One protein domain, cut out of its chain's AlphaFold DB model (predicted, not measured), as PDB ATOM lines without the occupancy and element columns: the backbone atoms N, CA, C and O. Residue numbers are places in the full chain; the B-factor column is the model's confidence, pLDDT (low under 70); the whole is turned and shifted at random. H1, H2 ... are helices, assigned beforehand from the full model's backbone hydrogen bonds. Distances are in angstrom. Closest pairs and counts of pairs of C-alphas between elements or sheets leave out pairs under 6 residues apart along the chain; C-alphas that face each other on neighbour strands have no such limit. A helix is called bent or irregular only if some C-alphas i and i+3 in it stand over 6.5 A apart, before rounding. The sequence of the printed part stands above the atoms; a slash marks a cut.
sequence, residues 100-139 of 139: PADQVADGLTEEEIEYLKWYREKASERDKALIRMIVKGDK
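Overview. This is residues 100 to 139 of the 139 residues of the protein "HTH cro/C1-type domain-containing protein" of Flavonifractor sp. An4 (UniProt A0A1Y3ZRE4). Two helices of similar length, H1 and H2, follow each other as the arms of an open V, with the short link of residues 123 and 124 at its point. Before H1, residues 100 to 109 make a winding lead with no named element, and at the other end residues 129 to 139, of which 129 to 136 belong to H2, stick out free. The printed part has 40 residues with two named helices, H1 then H2, and no named strand; its class is all helix, with 25 residues in the helices. It is only just loose, close to extended, with a radius of gyration of the C-alphas of 13.0 A, and its outline is flat, spanning 39 by 23 by 10 A.

Arrangement. Start at Pro 100 and read on to H1, residues 110 to 122. A tight link, Ala 123 and Ser 124, then leads to H2, residues 125 to 136. Compare the C-alphas of H1 and H2: the helices are apart, but only just, with their closest C-alphas 8.1 A from each other. In the backbones of H1 and H2, every O i to N i+4 pair is within hydrogen-bond range.

Along the chain. Find C-alpha 110 at (-31.409, 7.474, 35.597); from there H1 runs 17.6 A to C-alpha 122 at (-47.383, 1.947, 30.747). Next look for C-alpha 125, where H2 begins; it runs 16.1 A to C-alpha 136 at (-50.039, 22.634, 24.509). Neither helix is bent.

Size, cuts and confidence. The two C-alphas farthest apart are those of Ala 101 and Lys 139, at 39.7 A. The printed part has no cut and ends at Lys 139, the chain's last residue. Look in the B-factor column for the pLDDT: its mean over the printed part is 74.6, and it is under 70 at residues 100 to 107 and 137 to 139.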
ATOM      1  N   PRO A 100     -20.782  14.668  36.804       56.81
ATOM      2  CA  PRO A 100     -21.108  13.758  37.895       56.81
ATOM      3  C   PRO A 100     -21.752  12.500  37.309       56.81
ATOM      4  O   PRO A 100     -22.651  12.598  36.477       56.81
ATOM      5  N   ALA A 101     -21.275  11.327  37.733       57.22
ATOM      6  CA  ALA A 101     -21.584  10.027  37.124       57.22
ATOM      7  C   ALA A 101     -23.086   9.668  37.047       57.22
ATOM      8  O   ALA A 101     -23.443   8.729  36.345       57.22
ATOM      9  N   ASP A 102     -23.942  10.411  37.751       57.97
ATOM     10  CA  ASP A 102     -25.399  10.237  37.831       57.97
ATOM     11  C   ASP A 102     -26.173  10.939  36.686       57.97
ATOM     12  O   ASP A 102     -27.331  10.647  36.408       57.97
ATOM     13  N   GLN A 103     -25.540  11.867  35.959       57.97
ATOM     14  CA  GLN A 103     -26.183  12.538  34.825       57.97
ATOM     15  C   GLN A 103     -25.826  11.831  33.518       57.97
ATOM     16  O   GLN A 103     -24.680  11.884  33.059       57.97
ATOM     17  N   VAL A 104     -26.806  11.201  32.867       59.53
ATOM     18  CA  VAL A 104     -26.576  10.624  31.536       59.53
ATOM     19  C   VAL A 104     -26.440  11.726  30.475       59.53
ATOM     20  O   VAL A 104     -26.745  12.895  30.707       59.53
ATOM     21  N   ALA A 105     -25.984  11.350  29.277       53.94
ATOM     22  CA  ALA A 105     -25.566  12.239  28.186       53.94
ATOM     23  C   ALA A 105     -26.514  13.409  27.828       53.94
ATOM     24  O   ALA A 105     -26.023  14.407  27.299       53.94
ATOM     25  N   ASP A 106     -27.809  13.307  28.134       63.41
ATOM     26  CA  ASP A 106     -28.847  14.303  27.818       63.41
ATOM     27  C   ASP A 106     -29.255  15.195  29.013       63.41
ATOM     28  O   ASP A 106     -30.170  16.005  28.902       63.41
ATOM     29  N   GLY A 107     -28.578  15.071  30.163       64.44
ATOM     30  CA  GLY A 107     -28.848  15.878  31.360       64.44
ATOM     31  C   GLY A 107     -30.010  15.386  32.227       64.44
ATOM     32  O   GLY A 107     -30.389  16.092  33.155       64.44
ATOM     33  N   LEU A 108     -30.551  14.198  31.944       72.69
ATOM     34  CA  LEU A 108     -31.527  13.519  32.797       72.69
ATOM     35  C   LEU A 108     -30.826  12.534  33.740       72.69
ATOM     36  O   LEU A 108     -29.806  11.941  33.380       72.69
ATOM     37  N   THR A 109     -31.390  12.341  34.926       78.81
ATOM     38  CA  THR A 109     -30.983  11.267  35.838       78.81
ATOM     39  C   THR A 109     -31.498   9.912  35.353       78.81
ATOM     40  O   THR A 109     -32.379   9.813  34.489       78.81
ATOM     41  N   GLU A 110     -30.951   8.831  35.907       75.69
ATOM     42  CA  GLU A 110     -31.409   7.474  35.597       75.69
ATOM     43  C   GLU A 110     -32.881   7.257  35.996       75.69
ATOM     44  O   GLU A 110     -33.658   6.689  35.220       75.69
ATOM     45  N   GLU A 111     -33.292   7.811  37.140       78.00
ATOM     46  CA  GLU A 111     -34.676   7.767  37.630       78.00
ATOM     47  C   GLU A 111     -35.645   8.505  36.691       78.00
ATOM     48  O   GLU A 111     -36.735   8.011  36.387       78.00
ATOM     49  N   GLU A 112     -35.247   9.669  36.171       81.81
ATOM     50  CA  GLU A 112     -36.054  10.442  35.221       81.81
ATOM     51  C   GLU A 112     -36.227   9.697  33.892       81.81
ATOM     52  O   GLU A 112     -37.310   9.698  33.299       81.81
ATOM     53  N   ILE A 113     -35.186   8.999  33.431       80.94
ATOM     54  CA  ILE A 113     -35.261   8.148  32.238       80.94
ATOM     55  C   ILE A 113     -36.195   6.969  32.456       80.94
ATOM     56  O   ILE A 113     -36.973   6.627  31.558       80.94
ATOM     57  N   GLU A 114     -36.112   6.319  33.612       84.69
ATOM     58  CA  GLU A 114     -36.988   5.204  33.947       84.69
ATOM     59  C   GLU A 114     -38.450   5.656  34.011       84.69
ATOM     60  O   GLU A 114     -39.319   5.030  33.392       84.69
ATOM     61  N   TYR A 115     -38.711   6.803  34.637       83.56
ATOM     62  CA  TYR A 115     -40.034   7.414  34.665       83.56
ATOM     63  C   TYR A 115     -40.565   7.713  33.255       83.56
ATOM     64  O   TYR A 115     -41.710   7.384  32.940       83.56
ATOM     65  N   LEU A 116     -39.738   8.269  32.364       83.12
ATOM     66  CA  LEU A 116     -40.128   8.546  30.976       83.12
ATOM     67  C   LEU A 116     -40.400   7.273  30.165       83.12
ATOM     68  O   LEU A 116     -41.355   7.233  29.381       83.12
ATOM     69  N   LYS A 117     -39.589   6.224  30.349       84.12
ATOM     70  CA  LYS A 117     -39.808   4.912  29.717       84.12
ATOM     71  C   LYS A 117     -41.127   4.306  30.181       84.12
ATOM     72  O   LYS A 117     -41.959   3.943  29.347       84.12
ATOM     73  N   TRP A 118     -41.361   4.280  31.494       89.06
ATOM     74  CA  TRP A 118     -42.629   3.838  32.065       89.06
ATOM     75  C   TRP A 118     -43.796   4.667  31.528       89.06
ATOM     76  O   TRP A 118     -44.799   4.111  31.087       89.06
ATOM     77  N   TYR A 119     -43.661   5.990  31.471       83.00
ATOM     78  CA  TYR A 119     -44.719   6.865  30.979       83.00
ATOM     79  C   TYR A 119     -45.067   6.587  29.509       83.00
ATOM     80  O   TYR A 119     -46.236   6.521  29.123       83.00
ATOM     81  N   ARG A 120     -44.058   6.349  28.667       79.69
ATOM     82  CA  ARG A 120     -44.260   5.999  27.257       79.69
ATOM     83  C   ARG A 120     -45.017   4.677  27.098       79.69
ATOM     84  O   ARG A 120     -45.952   4.606  26.294       79.69
ATOM     85  N   GLU A 121     -44.643   3.658  27.864       80.56
ATOM     86  CA  GLU A 121     -45.100   2.275  27.670       80.56
ATOM     87  C   GLU A 121     -46.329   1.885  28.499       80.56
ATOM     88  O   GLU A 121     -47.158   1.098  28.044       80.56
ATOM     89  N   LYS A 122     -46.446   2.412  29.717       78.75
ATOM     90  CA  LYS A 122     -47.383   1.947  30.747       78.75
ATOM     91  C   LYS A 122     -48.389   3.003  31.192       78.75
ATOM     92  O   LYS A 122     -49.422   2.616  31.736       78.75
ATOM     93  N   ALA A 123     -48.141   4.297  30.963       80.25
ATOM     94  CA  ALA A 123     -49.114   5.318  31.352       80.25
ATOM     95  C   ALA A 123     -50.402   5.215  30.527       80.25
ATOM     96  O   ALA A 123     -50.381   4.918  29.324       80.25
ATOM     97  N   SER A 124     -51.525   5.491  31.194       80.81
ATOM     98  CA  SER A 124     -52.846   5.440  30.583       80.81
ATOM     99  C   SER A 124     -53.018   6.556  29.548       80.81
ATOM    100  O   SER A 124     -52.397   7.618  29.633       80.81
ATOM    101  N   GLU A 125     -53.912   6.362  28.574       81.31
ATOM    102  CA  GLU A 125     -54.203   7.415  27.589       81.31
ATOM    103  C   GLU A 125     -54.793   8.682  28.228       81.31
ATOM    104  O   GLU A 125     -54.636   9.769  27.679       81.31
ATOM    105  N   ARG A 126     -55.412   8.574  29.414       80.00
ATOM    106  CA  ARG A 126     -55.876   9.738  30.184       80.00
ATOM    107  C   ARG A 126     -54.706  10.566  30.707       80.00
ATOM    108  O   ARG A 126     -54.714  11.781  30.542       80.00
ATOM    109  N   ASP A 127     -53.680   9.918  31.252       80.00
ATOM    110  CA  ASP A 127     -52.481  10.599  31.762       80.00
ATOM    111  C   ASP A 127     -51.662  11.206  30.615       80.00
ATOM    112  O   ASP A 127     -51.134  12.314  30.721       80.00
ATOM    113  N   LYS A 128     -51.619  10.511  29.470       82.62
ATOM    114  CA  LYS A 128     -51.050  11.017  28.210       82.62
ATOM    115  C   LYS A 128     -51.803  12.227  27.678       82.62
ATOM    116  O   LYS A 128     -51.177  13.196  27.251       82.62
ATOM    117  N   ALA A 129     -53.131  12.206  27.720       81.69
ATOM    118  CA  ALA A 129     -53.955  13.340  27.322       81.69
ATOM    119  C   ALA A 129     -53.765  14.546  28.255       81.69
ATOM    120  O   ALA A 129     -53.613  15.660  27.761       81.69
ATOM    121  N   LEU A 130     -53.687  14.329  29.572       81.50
ATOM    122  CA  LEU A 130     -53.510  15.399  30.556       81.50
ATOM    123  C   LEU A 130     -52.193  16.161  30.353       81.50
ATOM    124  O   LEU A 130     -52.197  17.386  30.279       81.50
ATOM    125  N   ILE A 131     -51.070  15.454  30.177       81.19
ATOM    126  CA  ILE A 131     -49.779  16.113  29.911       81.19
ATOM    127  C   ILE A 131     -49.789  16.816  28.550       81.19
ATOM    128  O   ILE A 131     -49.286  17.931  28.441       81.19
ATOM    129  N   ARG A 132     -50.405  16.225  27.514       82.25
ATOM    130  CA  ARG A 132     -50.563  16.900  26.212       82.25
ATOM    131  C   ARG A 132     -51.330  18.219  26.342       82.25
ATOM    132  O   ARG A 132     -50.956  19.171  25.664       82.25
ATOM    133  N   MET A 133     -52.358  18.282  27.192       81.56
ATOM    134  CA  MET A 133     -53.096  19.523  27.469       81.56
ATOM    135  C   MET A 133     -52.223  20.557  28.189       81.56
ATOM    136  O   MET A 133     -52.199  21.716  27.785       81.56
ATOM    137  N   ILE A 134     -51.445  20.135  29.192       81.25
ATOM    138  CA  ILE A 134     -50.529  21.018  29.935       81.25
ATOM    139  C   ILE A 134     -49.444  21.597  29.014       81.25
ATOM    140  O   ILE A 134     -49.174  22.794  29.053       81.25
ATOM    141  N   VAL A 135     -48.841  20.769  28.155       78.19
ATOM    142  CA  VAL A 135     -47.748  21.182  27.254       78.19
ATOM    143  C   VAL A 135     -48.244  22.055  26.100       78.19
ATOM    144  O   VAL A 135     -47.535  22.967  25.679       78.19
ATOM    145  N   LYS A 136     -49.454  21.807  25.579       77.94
ATOM    146  CA  LYS A 136     -50.039  22.634  24.509       77.94
ATOM    147  C   LYS A 136     -50.577  23.980  24.993       77.94
ATOM    148  O   LYS A 136     -50.879  24.819  24.153       77.94
ATOM    149  N   GLY A 137     -50.620  24.214  26.305       62.09
ATOM    150  CA  GLY A 137     -50.947  25.522  26.863       62.09
ATOM    151  C   GLY A 137     -52.383  25.967  26.593       62.09
ATOM    152  O   GLY A 137     -52.611  27.162  26.428       62.09
ATOM    153  N   ASP A 138     -53.344  25.043  26.558       56.28
ATOM    154  CA  ASP A 138     -54.758  25.416  26.505       56.28
ATOM    155  C   ASP A 138     -55.228  25.798  27.920       56.28
ATOM    156  O   ASP A 138     -55.486  24.940  28.770       56.28
ATOM    157  N   LYS A 139     -55.273  27.113  28.172       50.06
ATOM    158  CA  LYS A 139     -56.180  27.730  29.149       50.06
ATOM    159  C   LYS A 139     -57.559  27.898  28.530       50.06
ATOM    160  O   LYS A 139     -57.611  28.318  27.354       50.06
TER     161      LYS A 139